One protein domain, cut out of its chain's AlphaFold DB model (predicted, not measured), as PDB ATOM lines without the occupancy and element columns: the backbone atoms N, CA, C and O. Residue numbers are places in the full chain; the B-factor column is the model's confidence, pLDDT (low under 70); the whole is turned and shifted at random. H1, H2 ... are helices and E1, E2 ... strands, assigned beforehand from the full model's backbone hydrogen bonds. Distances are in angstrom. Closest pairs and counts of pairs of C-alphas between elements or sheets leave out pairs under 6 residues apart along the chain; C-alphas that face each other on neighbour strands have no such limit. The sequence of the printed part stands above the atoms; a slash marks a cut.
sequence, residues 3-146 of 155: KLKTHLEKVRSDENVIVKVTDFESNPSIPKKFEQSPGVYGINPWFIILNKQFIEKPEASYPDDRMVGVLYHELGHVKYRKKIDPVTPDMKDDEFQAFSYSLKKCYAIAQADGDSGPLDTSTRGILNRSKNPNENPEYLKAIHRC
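AT A GLANCE: This is residues 3 to 146 of the 155 residues of an uncharacterized protein of Verrucomicrobiales bacterium (UniProt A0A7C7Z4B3). The long helix H3 runs through the core, between a small three-stranded sheet on one side and helices H4 and H5 on the other. H1 packs beside the first part of H3 and over the same face of the sheet; H4 crosses H3 and folds back into H5 as a helical hairpin, and H6 packs on residues 91 to 99 of H4. The printed part has 144 residues, with six named helices and three named strands in the order H1 E1 E2 E3 H2 H3 H4 H5 H6. The sheet, in the order E1 E3 E2, is mixed, and the class is mostly helix. The whole is compact, with a radius of gyration of the C-alphas of 14.5 A, and rounded, spanning 40 by 33 by 30 A.

HOW THE PARTS SIT: H1, residues 3 to 14, is over E1, residues 18 to 22, and runs along it at 8 degrees on the local plane. E1 and E3, residues 47 to 51, are parallel neighbours, with N 48 and O 18 at 2.8 A. E3 and E2, residues 39 to 42, are an antiparallel hairpin, with N 49 and O 40 at 2.8 A. H2, residues 53 to 56, only grazes the sheet. H3, residues 64 to 81, is the hub, touching four helices. It is over E3 and E2 at a height over the sheet of 8.8 A, on the same face as H1: two layers, helices on one face of a sheet. H1 touches H3 with residues 3 to 8 alone, at a shallow tilt of 23 degrees, the same way; the closest C-alphas, of Leu 4 and Val 68, are 5.3 A apart. H2 and H3 only just touch, with 3 pairs of C-alphas within 8 A; the closest are those of Ile 55 and Asp 64, at 7.4 A. H4, residues 91 to 112, touches H3 at a steep tilt of 50 degrees, opposite ways; the closest C-alphas, of Gly 76 and Ala 98, are 4.0 A apart. H5, residues 117 to 129, forms a helical hairpin with H4, closest at C-alphas Cys 106 and Leu 119, 4.7 A. H6, residues 137 to 145, touches H4, closest at C-alphas Phe 96 and Ala 142, 4.4 A, and is apart from H3. Every O i to N i+4 pair is within hydrogen-bond range in H1, H3, H4 and H5; in H6 4 of 5 are, and H2 is too short for such a pair.

IN THESE COORDINATES: H1 begins at C-alpha 3 (16.199, 202.953, 18.765) and is 17.0 A long. H3 is 26.2 A, H4 31.4 A and H5 18.2 A. H6 ends at C-alpha 145 (-11.336, 203.226, 25.898).

THE WHOLE: The C-alphas farthest apart, of Val 87 and Gly 114, are 40.1 A apart. The printed part has no cut, and E1 to E2 is a long link of 16 residues. Residues 58 to 61 and 86 to 88 have pLDDT under 70.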
ATOM      1  N   LYS A   3      17.455 202.238  19.054       91.56
ATOM      2  CA  LYS A   3      16.199 202.953  18.765       91.56
ATOM      3  C   LYS A   3      15.791 203.832  19.941       91.56
ATOM      4  O   LYS A   3      15.597 205.036  19.771       91.56
ATOM      5  N   LEU A   4      15.747 203.263  21.150       93.69
ATOM      6  CA  LEU A   4      15.434 204.014  22.365       93.69
ATOM      7  C   LEU A   4      16.344 205.230  22.535       93.69
ATOM      8  O   LEU A   4      15.855 206.297  22.892       93.69
ATOM      9  N   LYS A   5      17.646 205.106  22.240       93.31
ATOM     10  CA  LYS A   5      18.588 206.230  22.332       93.31
ATOM     11  C   LYS A   5      18.154 207.416  21.461       93.31
ATOM     12  O   LYS A   5      18.059 208.529  21.975       93.31
ATOM     13  N   THR A   6      17.816 207.172  20.197       93.75
ATOM     14  CA  THR A   6      17.326 208.211  19.277       93.75
ATOM     15  C   THR A   6      16.051 208.876  19.800       93.75
ATOM     16  O   THR A   6      15.909 210.097  19.750       93.75
ATOM     17  N   HIS A   7      15.114 208.093  20.340       95.00
ATOM     18  CA  HIS A   7      13.869 208.643  20.883       95.00
ATOM     19  C   HIS A   7      14.073 209.400  22.202       95.00
ATOM     20  O   HIS A   7      13.416 210.417  22.419       95.00
ATOM     21  N   LEU A   8      15.012 208.975  23.052       93.94
ATOM     22  CA  LEU A   8      15.403 209.709  24.257       93.94
ATOM     23  C   LEU A   8      15.958 211.092  23.911       93.94
ATOM     24  O   LEU A   8      15.609 212.068  24.571       93.94
ATOM     25  N   GLU A   9      16.804 211.185  22.885       92.25
ATOM     26  CA  GLU A   9      17.361 212.455  22.413       92.25
ATOM     27  C   GLU A   9      16.259 213.385  21.887       92.25
ATOM     28  O   GLU A   9      16.185 214.528  22.336       92.25
ATOM     29  N   LYS A  10      15.337 212.869  21.061       91.62
ATOM     30  CA  LYS A  10      14.164 213.620  20.568       91.62
ATOM     31  C   LYS A  10      13.275 214.142  21.708       91.62
ATOM     32  O   LYS A  10      12.898 215.306  21.735       91.62
ATOM     33  N   VAL A  11      12.943 213.303  22.694       92.94
ATOM     34  CA  VAL A  11      12.095 213.745  23.821       92.94
ATOM     35  C   VAL A  11      12.810 214.795  24.680       92.94
ATOM     36  O   VAL A  11      12.170 215.729  25.161       92.94
ATOM     37  N   ARG A  12      14.133 214.677  24.858       90.94
ATOM     38  CA  ARG A  12      14.930 215.663  25.606       90.94
ATOM     39  C   ARG A  12      14.992 217.023  24.915       90.94
ATOM     40  O   ARG A  12      14.975 218.027  25.621       90.94
ATOM     41  N   SER A  13      15.077 217.064  23.583       85.31
ATOM     42  CA  SER A  13      15.138 218.326  22.836       85.31
ATOM     43  C   SER A  13      13.797 219.055  22.789       85.31
ATOM     44  O   SER A  13      13.776 220.284  22.813       85.31
ATOM     45  N   ASP A  14      12.686 218.314  22.758       80.19
ATOM     46  CA  ASP A  14      11.411 218.880  22.305       80.19
ATOM     47  C   ASP A  14      10.453 219.277  23.442       80.19
ATOM     48  O   ASP A  14       9.529 220.060  23.223       80.19
ATOM     49  N   GLU A  15      10.612 218.739  24.660       75.06
ATOM     50  CA  GLU A  15       9.476 218.672  25.601       75.06
ATOM     51  C   GLU A  15       9.624 219.448  26.919       75.06
ATOM     52  O   GLU A  15       8.666 219.512  27.700       75.06
ATOM     53  N   ASN A  16      10.781 220.069  27.190       82.94
ATOM     54  CA  ASN A  16      11.103 220.638  28.511       82.94
ATOM     55  C   ASN A  16      10.724 219.646  29.639       82.94
ATOM     56  O   ASN A  16       9.918 219.932  30.533       82.94
ATOM     57  N   VAL A  17      11.218 218.414  29.490       89.44
ATOM     58  CA  VAL A  17      11.052 217.292  30.417       89.44
ATOM     59  C   VAL A  17      12.431 216.712  30.678       89.44
ATOM     60  O   VAL A  17      13.193 216.440  29.750       89.44
ATOM     61  N   ILE A  18      12.755 216.495  31.948       92.50
ATOM     62  CA  ILE A  18      14.008 215.850  32.330       92.50
ATOM     63  C   ILE A  18      13.869 214.351  32.068       92.50
ATOM     64  O   ILE A  18      13.066 213.691  32.717       92.50
ATOM     65  N   VAL A  19      14.671 213.793  31.161       93.69
ATOM     66  CA  VAL A  19      14.640 212.351  30.865       93.69
ATOM     67  C   VAL A  19      15.911 211.666  31.354       93.69
ATOM     68  O   VAL A  19      17.009 211.961  30.868       93.69
ATOM     69  N   LYS A  20      15.769 210.718  32.283       93.62
ATOM     70  CA  LYS A  20      16.873 209.953  32.879       93.62
ATOM     71  C   LYS A  20      16.707 208.452  32.646       93.62
ATOM     72  O   LYS A  20      15.607 207.954  32.447       93.62
ATOM     73  N   VAL A  21      17.827 207.742  32.703       93.25
ATOM     74  CA  VAL A  21      17.876 206.281  32.788       93.25
ATOM     75  C   VAL A  21      18.621 205.952  34.075       93.25
ATOM     76  O   VAL A  21      19.721 206.465  34.283       93.25
ATOM     77  N   THR A  22      18.020 205.166  34.961       93.00
ATOM     78  CA  THR A  22      18.626 204.812  36.253       93.00
ATOM     79  C   THR A  22      18.179 203.428  36.688       93.00
ATOM     80  O   THR A  22      17.157 202.936  36.222       93.00
ATOM     81  N   ASP A  23      18.954 202.791  37.550       91.31
ATOM     82  CA  ASP A  23      18.548 201.542  38.179       91.31
ATOM     83  C   ASP A  23      17.585 201.860  39.325       91.31
ATOM     84  O   ASP A  23      17.897 202.678  40.190       91.31
ATOM     85  N   PHE A  24      16.385 201.287  39.279       93.00
ATOM     86  CA  PHE A  24      15.348 201.603  40.257       93.00
ATOM     87  C   PHE A  24      15.620 200.940  41.605       93.00
ATOM     88  O   PHE A  24      15.335 201.553  42.628       93.00
ATOM     89  N   GLU A  25      16.221 199.747  41.618       86.69
ATOM     90  CA  GLU A  25      16.506 199.010  42.856       86.69
ATOM     91  C   GLU A  25      17.548 199.730  43.720       86.69
ATOM     92  O   GLU A  25      17.471 199.722  44.948       86.69
ATOM     93  N   SER A  26      18.519 200.389  43.085       87.00
ATOM     94  CA  SER A  26      19.598 201.101  43.775       87.00
ATOM     95  C   SER A  26      19.343 202.601  43.964       87.00
ATOM     96  O   SER A  26      20.165 203.284  44.581       87.00
ATOM     97  N   ASN A  27      18.217 203.140  43.478       86.38
ATOM     98  CA  ASN A  27      17.913 204.567  43.573       86.38
ATOM     99  C   ASN A  27      16.912 204.867  44.706       86.38
ATOM    100  O   ASN A  27      15.709 204.677  44.526       86.38
ATOM    101  N   PRO A  28      17.356 205.451  45.839       86.56
ATOM    102  CA  PRO A  28      16.489 205.707  46.993       86.56
ATOM    103  C   PRO A  28      15.394 206.753  46.727       86.56
ATOM    104  O   PRO A  28      14.477 206.899  47.531       86.56
ATOM    105  N   SER A  29      15.481 207.493  45.615       86.38
ATOM    106  CA  SER A  29      14.451 208.456  45.203       86.38
ATOM    107  C   SER A  29      13.283 207.796  44.463       86.38
ATOM    108  O   SER A  29      12.282 208.464  44.206       86.38
ATOM    109  N   ILE A  30      13.397 206.514  44.096       87.56
ATOM    110  CA  ILE A  30      12.327 205.741  43.466       87.56
ATOM    111  C   ILE A  30      11.607 204.934  44.555       87.56
ATOM    112  O   ILE A  30      12.218 204.092  45.207       87.56
ATOM    113  N   PRO A  31      10.303 205.166  44.790       88.62
ATOM    114  CA  PRO A  31       9.540 204.355  45.731       88.62
ATOM    115  C   PRO A  31       9.569 202.866  45.364       88.62
ATOM    116  O   PRO A  31       9.328 202.524  44.208       88.62
ATOM    117  N   LYS A  32       9.734 201.985  46.361       87.19
ATOM    118  CA  LYS A  32       9.828 200.521  46.168       87.19
ATOM    119  C   LYS A  32       8.723 199.918  45.299       87.19
ATOM    120  O   LYS A  32       8.957 199.006  44.519       87.19
ATOM    121  N   LYS A  33       7.506 200.466  45.382       88.00
ATOM    122  CA  LYS A  33       6.364 200.031  44.558       88.00
ATOM    123  C   LYS A  33       6.608 200.137  43.045       88.00
ATOM    124  O   LYS A  33       5.872 199.526  42.281       88.00
ATOM    125  N   PHE A  34       7.603 200.916  42.619       89.25
ATOM    126  CA  PHE A  34       7.973 201.085  41.222       89.25
ATOM    127  C   PHE A  34       9.186 200.254  40.805       89.25
ATOM    128  O   PHE A  34       9.498 200.287  39.627       89.25
ATOM    129  N   GLU A  35       9.846 199.490  41.686       86.31
ATOM    130  CA  GLU A  35      11.070 198.727  41.356       86.31
ATOM    131  C   GLU A  35      10.907 197.852  40.099       86.31
ATOM    132  O   GLU A  35      11.803 197.785  39.261       86.31
ATOM    133  N   GLN A  36       9.720 197.270  39.908       87.06
ATOM    134  CA  GLN A  36       9.388 196.429  38.751       87.06
ATOM    135  C   GLN A  36       8.801 197.200  37.554       87.06
ATOM    136  O   GLN A  36       8.383 196.596  36.566       87.06
ATOM    137  N   SER A  37       8.729 198.529  37.626       90.75
ATOM    138  CA  SER A  37       8.214 199.369  36.541       90.75
ATOM    139  C   SER A  37       9.310 199.636  35.503       90.75
ATOM    140  O   SER A  37      10.452 199.921  35.875       90.75
ATOM    141  N   PRO A  38       8.988 199.587  34.198       93.25
ATOM    142  CA  PRO A  38       9.951 199.883  33.137       93.25
ATOM    143  C   PRO A  38      10.231 201.388  33.000       93.25
ATOM    144  O   PRO A  38      11.265 201.790  32.463       93.25
ATOM    145  N   GLY A  39       9.328 202.226  33.499       94.88
ATOM    146  CA  GLY A  39       9.454 203.671  33.525       94.88
ATOM    147  C   GLY A  39       8.538 204.276  34.579       94.88
ATOM    148  O   GLY A  39       7.641 203.606  35.088       94.88
ATOM    149  N   VAL A  40       8.824 205.524  34.934       95.19
ATOM    150  CA  VAL A  40       7.963 206.380  35.752       95.19
ATOM    151  C   VAL A  40       8.058 207.818  35.264       95.19
ATOM    152  O   VAL A  40       9.085 208.239  34.714       95.19
ATOM    153  N   TYR A  41       7.030 208.602  35.562       94.12
ATOM    154  CA  TYR A  41       7.019 210.044  35.376       94.12
ATOM    155  C   TYR A  41       6.820 210.785  36.705       94.12
ATOM    156  O   TYR A  41       6.416 210.207  37.715       94.12
ATOM    157  N   GLY A  42       7.090 212.089  36.707       90.75
ATOM    158  CA  GLY A  42       6.808 212.952  37.850       90.75
ATOM    159  C   GLY A  42       6.527 214.397  37.471       90.75
ATOM    160  O   GLY A  42       6.765 214.825  36.336       90.75
ATOM    161  N   ILE A  43       5.970 215.126  38.439       84.69
ATOM    162  CA  ILE A  43       5.472 216.494  38.306       84.69
ATOM    163  C   ILE A  43       6.222 217.350  39.344       84.69
ATOM    164  O   ILE A  43       6.253 216.986  40.513       84.69
ATOM    165  N   ASN A  44       6.842 218.458  38.930       83.19
ATOM    166  CA  ASN A  44       7.667 219.377  39.750       83.19
ATOM    167  C   ASN A  44       9.091 218.899  40.152       83.19
ATOM    168  O   ASN A  44       9.320 218.526  41.302       83.19
ATOM    169  N   PRO A  45      10.097 219.013  39.257       88.31
ATOM    170  CA  PRO A  45       9.979 219.351  37.837       88.31
ATOM    171  C   PRO A  45       9.361 218.194  37.041       88.31
ATOM    172  O   PRO A  45       9.266 217.073  37.526       88.31
ATOM    173  N   TRP A  46       8.947 218.454  35.800       91.44
ATOM    174  CA  TRP A  46       8.489 217.385  34.912       91.44
ATOM    175  C   TRP A  46       9.647 216.459  34.558       91.44
ATOM    176  O   TRP A  46      10.652 216.908  33.995       91.44
ATOM    177  N   PHE A  47       9.498 215.173  34.855       93.44
ATOM    178  CA  PHE A  47      10.526 214.190  34.547       93.44
ATOM    179  C   PHE A  47       9.953 212.864  34.059       93.44
ATOM    180  O   PHE A  47       8.817 212.513  34.362       93.44
ATOM    181  N   ILE A  48      10.796 212.130  33.339       95.75
ATOM    182  CA  ILE A  48      10.637 210.722  32.984       95.75
ATOM    183  C   ILE A  48      11.919 210.010  33.407       95.75
ATOM    184  O   ILE A  48      13.028 210.475  33.116       95.75
ATOM    185  N   ILE A  49      11.783 208.877  34.080       95.31
ATOM    186  CA  ILE A  49      12.905 208.011  34.422       95.31
ATOM    187  C   ILE A  49      12.591 206.624  33.873       95.31
ATOM    188  O   ILE A  49      11.577 206.041  34.233       95.31
ATOM    189  N   LEU A  50      13.452 206.103  33.000       95.50
ATOM    190  CA  LEU A  50      13.368 204.718  32.537       95.50
ATOM    191  C   LEU A  50      14.254 203.823  33.395       95.50
ATOM    192  O   LEU A  50      15.375 204.206  33.758       95.50
ATOM    193  N   ASN A  51      13.757 202.628  33.690       94.12
ATOM    194  CA  ASN A  51      14.475 201.656  34.489       94.12
ATOM    195  C   ASN A  51      15.562 200.980  33.646       94.12
ATOM    196  O   ASN A  51      15.306 200.306  32.646       94.12
ATOM    197  N   LYS A  52      16.804 201.181  34.079       92.12
ATOM    198  CA  LYS A  52      18.025 200.716  33.432       92.12
ATOM    199  C   LYS A  52      18.064 199.193  33.289       92.12
ATOM    200  O   LYS A  52      18.608 198.706  32.299       92.12
ATOM    201  N   GLN A  53      17.450 198.448  34.209       90.75
ATOM    202  CA  GLN A  53      17.448 196.985  34.161       90.75
ATOM    203  C   GLN A  53      16.758 196.449  32.900       90.75
ATOM    204  O   GLN A  53      17.308 195.575  32.235       90.75
ATOM    205  N   PHE A  54      15.638 197.052  32.492       89.75
ATOM    206  CA  PHE A  54      14.914 196.688  31.267       89.75
ATOM    207  C   PHE A  54      15.657 197.083  29.980       89.75
ATOM    208  O   PHE A  54      15.300 196.627  28.898       89.75
ATOM    209  N   ILE A  55      16.689 197.927  30.089       88.88
ATOM    210  CA  ILE A  55      17.507 198.393  28.964       88.88
ATOM    211  C   ILE A  55      18.772 197.543  28.810       88.88
ATOM    212  O   ILE A  55      19.152 197.202  27.688       88.88
ATOM    213  N   GLU A  56      19.439 197.223  29.920       85.75
ATOM    214  CA  GLU A  56      20.701 196.471  29.926       85.75
ATOM    215  C   GLU A  56      20.508 194.960  29.938       85.75
ATOM    216  O   GLU A  56      21.324 194.236  29.367       85.75
ATOM    217  N   LYS A  57      19.424 194.485  30.551       81.25
ATOM    218  CA  LYS A  57      19.021 193.080  30.547       81.25
ATOM    219  C   LYS A  57      17.679 192.959  29.826       81.25
ATOM    220  O   LYS A  57      16.672 192.670  30.470       81.25
ATOM    221  N   PRO A  58      17.629 193.216  28.504       65.06
ATOM    222  CA  PRO A  58      16.405 193.026  27.753       65.06
ATOM    223  C   PRO A  58      16.067 191.538  27.760       65.06
ATOM    224  O   PRO A  58      16.618 190.742  27.001       65.06
ATOM    225  N   GLU A  59      15.166 191.144  28.648       69.31
ATOM    226  CA  GLU A  59      14.484 189.870  28.518       69.31
ATOM    227  C   GLU A  59      13.667 189.883  27.219       69.31
ATOM    228  O   GLU A  59      13.291 190.944  26.715       69.31
ATOM    229  N   ALA A  60      13.317 188.707  26.690       60.44
ATOM    230  CA  ALA A  60      12.452 188.602  25.506       60.44
ATOM    231  C   ALA A  60      11.129 189.391  25.653       60.44
ATOM    232  O   ALA A  60      10.484 189.741  24.667       60.44
ATOM    233  N   SER A  61      10.735 189.688  26.894       65.94
ATOM    234  CA  SER A  61       9.573 190.485  27.245       65.94
ATOM    235  C   SER A  61       9.763 191.999  27.036       65.94
ATOM    236  O   SER A  61       8.759 192.667  26.793       65.94
ATOM    237  N   TYR A  62      10.978 192.565  27.062       80.69
ATOM    238  CA  TYR A  62      11.235 194.014  26.935       80.69
ATOM    239  C   TYR A  62      12.300 194.359  25.877       80.69
ATOM    240  O   TYR A  62      13.387 194.839  26.198       80.69
ATOM    241  N   PRO A  63      11.987 194.155  24.582       89.06
ATOM    242  CA  PRO A  63      12.853 194.602  23.494       89.06
ATOM    243  C   PRO A  63      12.916 196.135  23.400       89.06
ATOM    244  O   PRO A  63      12.057 196.844  23.925       89.06
ATOM    245  N   ASP A  64      13.903 196.638  22.652       91.75
ATOM    246  CA  ASP A  64      14.128 198.072  22.376       91.75
ATOM    247  C   ASP A  64      12.831 198.792  21.948       91.75
ATOM    248  O   ASP A  64      12.450 199.813  22.517       91.75
ATOM    249  N   ASP A  65      12.074 198.174  21.038       94.62
ATOM    250  CA  ASP A  65      10.773 198.657  20.563       94.62
ATOM    251  C   ASP A  65       9.746 198.858  21.685       94.62
ATOM    252  O   ASP A  65       9.019 199.855  21.708       94.62
ATOM    253  N   ARG A  66       9.715 197.944  22.664       93.50
ATOM    254  CA  ARG A  66       8.812 198.060  23.813       93.50
ATOM    255  C   ARG A  66       9.222 199.228  24.703       93.50
ATOM    256  O   ARG A  66       8.350 199.937  25.198       93.50
ATOM    257  N   MET A  67      10.523 199.460  24.882       95.25
ATOM    258  CA  MET A  67      11.014 200.595  25.667       95.25
ATOM    259  C   MET A  67      10.745 201.943  24.992       95.25
ATOM    260  O   MET A  67      10.485 202.922  25.692       95.25
ATOM    261  N   VAL A  68      10.725 202.005  23.655       96.38
ATOM    262  CA  VAL A  68      10.230 203.187  22.924       96.38
ATOM    263  C   VAL A  68       8.755 203.444  23.259       96.38
ATOM    264  O   VAL A  68       8.381 204.578  23.565       96.38
ATOM    265  N   GLY A  69       7.930 202.392  23.280       96.12
ATOM    266  CA  GLY A  69       6.533 202.473  23.716       96.12
ATOM    267  C   GLY A  69       6.373 202.985  25.152       96.12
ATOM    268  O   GLY A  69       5.561 203.879  25.394       96.12
ATOM    269  N   VAL A  70       7.184 202.476  26.087       96.44
ATOM    270  CA  VAL A  70       7.214 202.931  27.492       96.44
ATOM    271  C   VAL A  70       7.593 204.408  27.581       96.44
ATOM    272  O   VAL A  70       6.875 205.176  28.208       96.44
ATOM    273  N   LEU A  71       8.661 204.844  26.903       97.56
ATOM    274  CA  LEU A  71       9.070 206.253  26.890       97.56
ATOM    275  C   LEU A  71       7.919 207.176  26.472       97.56
ATOM    276  O   LEU A  71       7.680 208.205  27.107       97.56
ATOM    277  N   TYR A  72       7.201 206.817  25.406       97.69
ATOM    278  CA  TYR A  72       6.068 207.619  24.963       97.69
ATOM    279  C   TYR A  72       4.859 207.511  25.890       97.69
ATOM    280  O   TYR A  72       4.145 208.498  26.023       97.69
ATOM    281  N   HIS A  73       4.645 206.380  26.560       97.12
ATOM    282  CA  HIS A  73       3.605 206.248  27.583       97.12
ATOM    283  C   HIS A  73       3.857 207.213  28.752       97.12
ATOM    284  O   HIS A  73       3.000 208.050  29.039       97.12
ATOM    285  N   GLU A  74       5.071 207.220  29.311       97.00
ATOM    286  CA  GLU A  74       5.453 208.162  30.374       97.00
ATOM    287  C   GLU A  74       5.339 209.628  29.921       97.00
ATOM    288  O   GLU A  74       4.869 210.498  30.655       97.00
ATOM    289  N   LEU A  75       5.710 209.925  28.669       96.56
ATOM    290  CA  LEU A  75       5.531 211.265  28.105       96.56
ATOM    291  C   LEU A  75       4.053 211.642  27.935       96.56
ATOM    292  O   LEU A  75       3.702 212.818  28.059       96.56
ATOM    293  N   GLY A  76       3.187 210.672  27.652       95.56
ATOM    294  CA  GLY A  76       1.747 210.874  27.557       95.56
ATOM    295  C   GLY A  76       1.150 211.339  28.884       95.56
ATOM    296  O   GLY A  76       0.423 212.335  28.894       95.56
ATOM    297  N   HIS A  77       1.557 210.720  29.998       94.94
ATOM    298  CA  HIS A  77       1.206 211.189  31.341       94.94
ATOM    299  C   HIS A  77       1.639 212.636  31.578       94.94
ATOM    300  O   HIS A  77       0.824 213.486  31.942       94.94
ATOM    301  N   VAL A  78       2.909 212.953  31.297       94.06
ATOM    302  CA  VAL A  78       3.440 214.316  31.455       94.06
ATOM    303  C   VAL A  78       2.638 215.323  30.628       94.06
ATOM    304  O   VAL A  78       2.253 216.381  31.129       94.06
ATOM    305  N   LYS A  79       2.346 215.009  29.361       92.69
ATOM    306  CA  LYS A  79       1.584 215.902  28.477       92.69
ATOM    307  C   LYS A  79       0.146 216.101  28.925       92.69
ATOM    308  O   LYS A  79      -0.376 217.201  28.759       92.69
ATOM    309  N   TYR A  80      -0.502 215.062  29.440       92.94
ATOM    310  CA  TYR A  80      -1.855 215.181  29.962       92.94
ATOM    311  C   TYR A  80      -1.872 216.032  31.231       92.94
ATOM    312  O   TYR A  80      -2.580 217.034  31.287       92.94
ATOM    313  N   ARG A  81      -1.000 215.717  32.193       91.44
ATOM    314  CA  ARG A  81      -0.854 216.440  33.464       91.44
ATOM    315  C   ARG A  81      -0.462 217.910  33.300       91.44
ATOM    316  O   ARG A  81      -0.882 218.724  34.105       91.44
ATOM    317  N   LYS A  82       0.283 218.278  32.251       89.81
ATOM    318  CA  LYS A  82       0.559 219.690  31.909       89.81
ATOM    319  C   LYS A  82      -0.697 220.475  31.485       89.81
ATOM    320  O   LYS A  82      -0.653 221.700  31.480       89.81
ATOM    321  N   LYS A  83      -1.777 219.798  31.077       89.31
ATOM    322  CA  LYS A  83      -3.025 220.415  30.579       89.31
ATOM    323  C   LYS A  83      -4.151 220.451  31.608       89.31
ATOM    324  O   LYS A  83      -5.116 221.176  31.397       89.31
ATOM    325  N   ILE A  84      -4.061 219.637  32.653       87.75
ATOM    326  CA  ILE A  84      -5.091 219.515  33.684       87.75
ATOM    327  C   ILE A  84      -4.567 220.024  35.024       87.75
ATOM    328  O   ILE A  84      -3.359 220.087  35.236       87.75
ATOM    329  N   ASP A  85      -5.476 220.371  35.933       74.00
ATOM    330  CA  ASP A  85      -5.109 220.706  37.309       74.00
ATOM    331  C   ASP A  85      -4.488 219.468  37.999       74.00
ATOM    332  O   ASP A  85      -5.121 218.405  38.036       74.00
ATOM    333  N   PRO A  86      -3.251 219.558  38.525       65.19
ATOM    334  CA  PRO A  86      -2.561 218.433  39.151       65.19
ATOM    335  C   PRO A  86      -3.169 217.972  40.487       65.19
ATOM    336  O   PRO A  86      -2.731 216.939  40.995       65.19
ATOM    337  N   VAL A  87      -4.135 218.698  41.068       67.50
ATOM    338  CA  VAL A  87      -4.658 218.408  42.417       67.50
ATOM    339  C   VAL A  87      -5.493 217.122  42.480       67.50
ATOM    340  O   VAL A  87      -5.418 216.411  43.483       67.50
ATOM    341  N   THR A  88      -6.229 216.754  41.425       65.00
ATOM    342  CA  THR A  88      -7.064 215.530  41.457       65.00
ATOM    343  C   THR A  88      -7.243 214.881  40.089       65.00
ATOM    344  O   THR A  88      -8.341 214.827  39.533       65.00
ATOM    345  N   PRO A  89      -6.163 214.366  39.500       70.62
ATOM    346  CA  PRO A  89      -6.293 213.638  38.259       70.62
ATOM    347  C   PRO A  89      -7.038 212.308  38.429       70.62
ATOM    348  O   PRO A  89      -6.681 211.493  39.280       70.62
ATOM    349  N   ASP A  90      -8.013 212.048  37.554       86.56
ATOM    350  CA  ASP A  90      -8.590 210.710  37.405       86.56
ATOM    351  C   ASP A  90      -7.523 209.775  36.811       86.56
ATOM    352  O   ASP A  90      -7.051 209.974  35.688       86.56
ATOM    353  N   MET A  91      -7.141 208.748  37.575       88.00
ATOM    354  CA  MET A  91      -6.169 207.732  37.163       88.00
ATOM    355  C   MET A  91      -6.567 207.076  35.837       88.00
ATOM    356  O   MET A  91      -5.710 206.843  34.986       88.00
ATOM    357  N   LYS A  92      -7.865 206.834  35.621       90.06
ATOM    358  CA  LYS A  92      -8.371 206.253  34.373       90.06
ATOM    359  C   LYS A  92      -8.113 207.167  33.179       90.06
ATOM    360  O   LYS A  92      -7.776 206.690  32.096       90.06
ATOM    361  N   ASP A  93      -8.341 208.468  33.336       91.19
ATOM    362  CA  ASP A  93      -8.111 209.433  32.260       91.19
ATOM    363  C   ASP A  93      -6.621 209.616  31.989       91.19
ATOM    364  O   ASP A  93      -6.218 209.676  30.831       91.19
ATOM    365  N   ASP A  94      -5.808 209.629  33.039       92.56
ATOM    366  CA  ASP A  94      -4.359 209.728  32.929       92.56
ATOM    367  C   ASP A  94      -3.750 208.573  32.128       92.56
ATOM    368  O   ASP A  94      -3.046 208.790  31.143       92.56
ATOM    369  N   GLU A  95      -4.105 207.343  32.487       94.12
ATOM    370  CA  GLU A  95      -3.666 206.135  31.785       94.12
ATOM    371  C   GLU A  95      -4.216 206.072  30.359       94.12
ATOM    372  O   GLU A  95      -3.489 205.740  29.422       94.12
ATOM    373  N   PHE A  96      -5.482 206.450  30.151       93.50
ATOM    374  CA  PHE A  96      -6.069 206.489  28.811       93.50
ATOM    375  C   PHE A  96      -5.296 207.442  27.894       93.50
ATOM    376  O   PHE A  96      -5.016 207.109  26.738       93.50
ATOM    377  N   GLN A  97      -4.930 208.618  28.403       94.19
ATOM    378  CA  GLN A  97      -4.162 209.603  27.646       94.19
ATOM    379  C   GLN A  97      -2.729 209.128  27.401       94.19
ATOM    380  O   GLN A  97      -2.214 209.318  26.298       94.19
ATOM    381  N   ALA A  98      -2.113 208.450  28.371       95.25
ATOM    382  CA  ALA A  98      -0.794 207.849  28.218       95.25
ATOM    383  C   ALA A  98      -0.762 206.755  27.141       95.25
ATOM    384  O   ALA A  98       0.069 206.811  26.231       95.25
ATOM    385  N   PHE A  99      -1.700 205.801  27.175       94.62
ATOM    386  CA  PHE A  99      -1.837 204.774  26.136       94.62
ATOM    387  C   PHE A  99      -2.168 205.362  24.764       94.62
ATOM    388  O   PHE A  99      -1.545 205.003  23.767       94.62
ATOM    389  N   SER A 100      -3.125 206.288  24.692       93.50
ATOM    390  CA  SER A 100      -3.519 206.906  23.419       93.50
ATOM    391  C   SER A 100      -2.358 207.670  22.786       93.50
ATOM    392  O   SER A 100      -2.120 207.581  21.579       93.50
ATOM    393  N   TYR A 101      -1.604 208.410  23.600       95.00
ATOM    394  CA  TYR A 101      -0.447 209.154  23.127       95.00
ATOM    395  C   TYR A 101       0.686 208.226  22.676       95.00
ATOM    396  O   TYR A 101       1.260 208.463  21.607       95.00
ATOM    397  N   SER A 102       0.983 207.162  23.431       96.44
ATOM    398  CA  SER A 102       2.025 206.206  23.046       96.44
ATOM    399  C   SER A 102       1.682 205.486  21.746       96.44
ATOM    400  O   SER A 102       2.506 205.474  20.833       96.44
ATOM    401  N   LEU A 103       0.446 205.004  21.590       95.12
ATOM    402  CA  LEU A 103      -0.019 204.374  20.352       95.12
ATOM    403  C   LEU A 103       0.052 205.330  19.159       95.12
ATOM    404  O   LEU A 103       0.570 204.954  18.109       95.12
ATOM    405  N   LYS A 104      -0.382 206.586  19.324       94.75
ATOM    406  CA  LYS A 104      -0.288 207.600  18.263       94.75
ATOM    407  C   LYS A 104       1.160 207.873  17.853       94.75
ATOM    408  O   LYS A 104       1.440 208.029  16.664       94.75
ATOM    409  N   LYS A 105       2.089 207.942  18.811       95.62
ATOM    410  CA  LYS A 105       3.516 208.147  18.518       95.62
ATOM    411  C   LYS A 105       4.142 206.932  17.846       95.62
ATOM    412  O   LYS A 105       4.826 207.106  16.843       95.62
ATOM    413  N   CYS A 106       3.853 205.727  18.321       95.38
ATOM    414  CA  CYS A 106       4.314 204.497  17.686       95.38
ATOM    415  C   CYS A 106       3.747 204.330  16.268       95.38
ATOM    416  O   CYS A 106       4.470 203.919  15.364       95.38
ATOM    417  N   TYR A 107       2.490 204.714  16.036       94.38
ATOM    418  CA  TYR A 107       1.907 204.744  14.695       94.38
ATOM    419  C   TYR A 107       2.614 205.754  13.784       94.38
ATOM    420  O   TYR A 107       2.947 205.425  12.650       94.38
ATOM    421  N   ALA A 108       2.901 206.959  14.284       93.44
ATOM    422  CA  ALA A 108       3.647 207.959  13.524       93.44
ATOM    423  C   ALA A 108       5.055 207.470  13.141       93.44
ATOM    424  O   ALA A 108       5.483 207.715  12.017       93.44
ATOM    425  N   ILE A 109       5.741 206.740  14.029       94.25
ATOM    426  CA  ILE A 109       7.033 206.093  13.730       94.25
ATOM    427  C   ILE A 109       6.864 205.058  12.614       94.25
ATOM    428  O   ILE A 109       7.598 205.094  11.631       94.25
ATOM    429  N   ALA A 110       5.842 204.206  12.701       94.31
ATOM    430  CA  ALA A 110       5.559 203.218  11.664       94.31
ATOM    431  C   ALA A 110       5.250 203.852  10.296       94.31
ATOM    432  O   ALA A 110       5.551 203.257   9.265       94.31
ATOM    433  N   GLN A 111       4.634 205.038  10.269       93.38
ATOM    434  CA  GLN A 111       4.358 205.773   9.031       93.38
ATOM    435  C   GLN A 111       5.587 206.504   8.477       93.38
ATOM    436  O   GLN A 111       5.811 206.466   7.272       93.38
ATOM    437  N   ALA A 112       6.365 207.173   9.331       93.75
ATOM    438  CA  ALA A 112       7.493 208.001   8.904       93.75
ATOM    439  C   ALA A 112       8.751 207.177   8.595       93.75
ATOM    440  O   ALA A 112       9.408 207.413   7.585       93.75
ATOM    441  N   ASP A 113       9.052 206.199   9.450       93.25
ATOM    442  CA  ASP A 113      10.309 205.447   9.425       93.25
ATOM    443  C   ASP A 113      10.117 204.024   8.859       93.25
ATOM    444  O   ASP A 113      11.080 203.279   8.694       93.25
ATOM    445  N   GLY A 114       8.869 203.618   8.578       92.81
ATOM    446  CA  GLY A 114       8.528 202.257   8.146       92.81
ATOM    447  C   GLY A 114       8.693 201.193   9.241       92.81
ATOM    448  O   GLY A 114       8.611 200.000   8.956       92.81
ATOM    449  N   ASP A 115       8.927 201.606  10.489       92.69
ATOM    450  CA  ASP A 115       9.222 200.726  11.619       92.69
ATOM    451  C   ASP A 115       7.972 200.468  12.473       92.69
ATOM    452  O   ASP A 115       7.583 201.284  13.313       92.69
ATOM    453  N   SER A 116       7.321 199.319  12.265       94.44
ATOM    454  CA  SER A 116       6.139 198.927  13.045       94.44
ATOM    455  C   SER A 116       6.466 198.356  14.424       94.44
ATOM    456  O   SER A 116       5.554 198.210  15.238       94.44
ATOM    457  N   GLY A 117       7.738 198.066  14.729       94.88
ATOM    458  CA  GLY A 117       8.144 197.364  15.949       94.88
ATOM    459  C   GLY A 117       7.600 197.996  17.238       94.88
ATOM    460  O   GLY A 117       6.953 197.300  18.036       94.88
ATOM    461  N   PRO A 118       7.775 199.315  17.460       95.38
ATOM    462  CA  PRO A 118       7.228 199.992  18.637       95.38
ATOM    463  C   PRO A 118       5.700 199.921  18.724       95.38
ATOM    464  O   PRO A 118       5.146 199.764  19.815       95.38
ATOM    465  N   LEU A 119       4.999 199.997  17.587       94.81
ATOM    466  CA  LEU A 119       3.538 199.903  17.541       94.81
ATOM    467  C   LEU A 119       3.065 198.490  17.884       94.81
ATOM    468  O   LEU A 119       2.182 198.328  18.731       94.81
ATOM    469  N   ASP A 120       3.679 197.477  17.280       93.94
ATOM    470  CA  ASP A 120       3.316 196.072  17.465       93.94
ATOM    471  C   ASP A 120       3.542 195.630  18.915       93.94
ATOM    472  O   ASP A 120       2.678 194.997  19.533       93.94
ATOM    473  N   THR A 121       4.687 196.001  19.494       93.44
ATOM    474  CA  THR A 121       5.027 195.672  20.887       93.44
ATOM    475  C   THR A 121       4.152 196.418  21.893       93.44
ATOM    476  O   THR A 121       3.688 195.797  22.853       93.44
ATOM    477  N   SER A 122       3.855 197.702  21.662       92.88
ATOM    478  CA  SER A 122       2.964 198.492  22.527       92.88
ATOM    479  C   SER A 122       1.535 197.948  22.509       92.88
ATOM    480  O   SER A 122       0.958 197.688  23.564       92.88
ATOM    481  N   THR A 123       0.990 197.686  21.316       91.88
ATOM    482  CA  THR A 123      -0.355 197.116  21.133       91.88
ATOM    483  C   THR A 123      -0.463 195.755  21.816       91.88
ATOM    484  O   THR A 123      -1.389 195.512  22.589       91.88
ATOM    485  N   ARG A 124       0.518 194.870  21.593       91.31
ATOM    486  CA  ARG A 124       0.563 193.549  22.237       91.31
ATOM    487  C   ARG A 124       0.668 193.658  23.755       91.31
ATOM    488  O   ARG A 124      -0.011 192.917  24.457       91.31
ATOM    489  N   GLY A 125       1.488 194.579  24.260       89.50
ATOM    490  CA  GLY A 125       1.609 194.853  25.690       89.50
ATOM    491  C   GLY A 125       0.269 195.243  26.307       89.50
ATOM    492  O   GLY A 125      -0.129 194.664  27.315       89.50
ATOM    493  N   ILE A 126      -0.466 196.150  25.662       90.38
ATOM    494  CA  ILE A 126      -1.790 196.573  26.129       90.38
ATOM    495  C   ILE A 126      -2.806 195.420  26.074       90.38
ATOM    496  O   ILE A 126      -3.518 195.192  27.049       90.38
ATOM    497  N   LEU A 127      -2.834 194.641  24.989       90.06
ATOM    498  CA  LEU A 127      -3.715 193.469  24.861       90.06
ATOM    499  C   LEU A 127      -3.404 192.371  25.887       90.06
ATOM    500  O   LEU A 127      -4.301 191.648  26.317       90.06
ATOM    501  N   ASN A 128      -2.139 192.208  26.276       89.75
ATOM    502  CA  ASN A 128      -1.765 191.262  27.323       89.75
ATOM    503  C   ASN A 128      -2.244 191.751  28.695       89.75
ATOM    504  O   ASN A 128      -2.784 190.961  29.467       89.75
ATOM    505  N   ARG A 129      -2.109 193.054  28.972       88.75
ATOM    506  CA  ARG A 129      -2.623 193.684  30.199       88.75
ATOM    507  C   ARG A 129      -4.142 193.587  30.296       88.75
ATOM    508  O   ARG A 129      -4.652 193.215  31.344       88.75
ATOM    509  N   SER A 130      -4.860 193.788  29.189       87.94
ATOM    510  CA  SER A 130      -6.327 193.675  29.151       87.94
ATOM    511  C   SER A 130      -6.852 192.268  29.455       87.94
ATOM    512  O   SER A 130      -8.032 192.104  29.747       87.94
ATOM    513  N   LYS A 131      -5.999 191.246  29.334       89.44
ATOM    514  CA  LYS A 131      -6.324 189.839  29.608       89.44
ATOM    515  C   LYS A 131      -5.812 189.367  30.970       89.44
ATOM    516  O   LYS A 131      -6.090 188.231  31.345       89.44
ATOM    517  N   ASN A 132      -5.048 190.189  31.690       89.00
ATOM    518  CA  ASN A 132      -4.490 189.822  32.984       89.00
ATOM    519  C   ASN A 132      -5.558 190.001  34.083       89.00
ATOM    520  O   ASN A 132      -5.952 191.135  34.353       89.00
ATOM    521  N   PRO A 133      -6.003 188.921  34.757       87.88
ATOM    522  CA  PRO A 133      -7.036 189.007  35.793       87.88
ATOM    523  C   PRO A 133      -6.583 189.770  37.047       87.88
ATOM    524  O   PRO A 133      -7.422 190.178  37.841       87.88
ATOM    525  N   ASN A 134      -5.274 189.971  37.216       90.62
ATOM    526  CA  ASN A 134      -4.682 190.691  38.344       90.62
ATOM    527  C   ASN A 134      -4.288 192.136  37.985       90.62
ATOM    528  O   ASN A 134      -3.547 192.772  38.731       90.62
ATOM    529  N   GLU A 135      -4.706 192.638  36.820       90.00
ATOM    530  CA  GLU A 135      -4.422 194.013  36.407       90.00
ATOM    531  C   GLU A 135      -5.238 195.026  37.220       90.00
ATOM    532  O   GLU A 135      -6.333 194.739  37.707       90.00
ATOM    533  N   ASN A 136      -4.711 196.244  37.350       88.44
ATOM    534  CA  ASN A 136      -5.415 197.325  38.028       88.44
ATOM    535  C   ASN A 136      -6.746 197.653  37.299       88.44
ATOM    536  O   ASN A 136      -6.731 197.939  36.097       88.44
ATOM    537  N   PRO A 137      -7.900 197.685  37.994       89.31
ATOM    538  CA  PRO A 137      -9.191 197.992  37.376       89.31
ATOM    539  C   PRO A 137      -9.253 199.342  36.649       89.31
ATOM    540  O   PRO A 137      -9.912 199.447  35.615       89.31
ATOM    541  N   GLU A 138      -8.564 200.376  37.142       87.62
ATOM    542  CA  GLU A 138      -8.514 201.683  36.471       87.62
ATOM    543  C   GLU A 138      -7.720 201.615  35.165       87.62
ATOM    544  O   GLU A 138      -8.088 202.249  34.173       87.62
ATOM    545  N   TYR A 139      -6.691 200.767  35.121       87.94
ATOM    546  CA  TYR A 139      -5.924 200.511  33.905       87.94
ATOM    547  C   TYR A 139      -6.776 199.772  32.879       87.94
ATOM    548  O   TYR A 139      -6.801 200.156  31.713       87.94
ATOM    549  N   LEU A 140      -7.545 198.766  33.304       87.75
ATOM    550  CA  LEU A 140      -8.475 198.064  32.419       87.75
ATOM    551  C   LEU A 140      -9.522 199.018  31.830       87.75
ATOM    552  O   LEU A 140      -9.742 199.020  30.619       87.75
ATOM    553  N   LYS A 141     -10.110 199.900  32.651       87.75
ATOM    554  CA  LYS A 141     -11.041 200.939  32.174       87.75
ATOM    555  C   LYS A 141     -10.389 201.881  31.153       87.75
ATOM    556  O   LYS A 141     -11.041 202.259  30.180       87.75
ATOM    557  N   ALA A 142      -9.129 202.263  31.358       88.50
ATOM    558  CA  ALA A 142      -8.372 203.071  30.404       88.50
ATOM    559  C   ALA A 142      -8.117 202.324  29.083       88.50
ATOM    560  O   ALA A 142      -8.342 202.874  28.004       88.50
ATOM    561  N   ILE A 143      -7.714 201.055  29.163       86.94
ATOM    562  CA  ILE A 143      -7.437 200.204  28.002       86.94
ATOM    563  C   ILE A 143      -8.700 199.986  27.164       86.94
ATOM    564  O   ILE A 143      -8.641 200.118  25.945       86.94
ATOM    565  N   HIS A 144      -9.855 199.736  27.788       85.44
ATOM    566  CA  HIS A 144     -11.126 199.556  27.072       85.44
ATOM    567  C   HIS A 144     -11.596 200.799  26.306       85.44
ATOM    568  O   HIS A 144     -12.426 200.683  25.407       85.44
ATOM    569  N   ARG A 145     -11.076 201.984  26.642       84.25
ATOM    570  CA  ARG A 145     -11.336 203.226  25.898       84.25
ATOM    571  C   ARG A 145     -10.363 203.441  24.749       84.25
ATOM    572  O   ARG A 145     -10.644 204.254  23.872       84.25
ATOM    573  N   CYS A 146      -9.210 202.778  24.769       80.19
ATOM    574  CA  CYS A 146      -8.243 202.901  23.693       80.19
ATOM    575  C   CYS A 146      -8.808 202.208  22.447       80.19
ATOM    576  O   CYS A 146      -9.271 201.069  22.548       80.19
TER     577      CYS A 146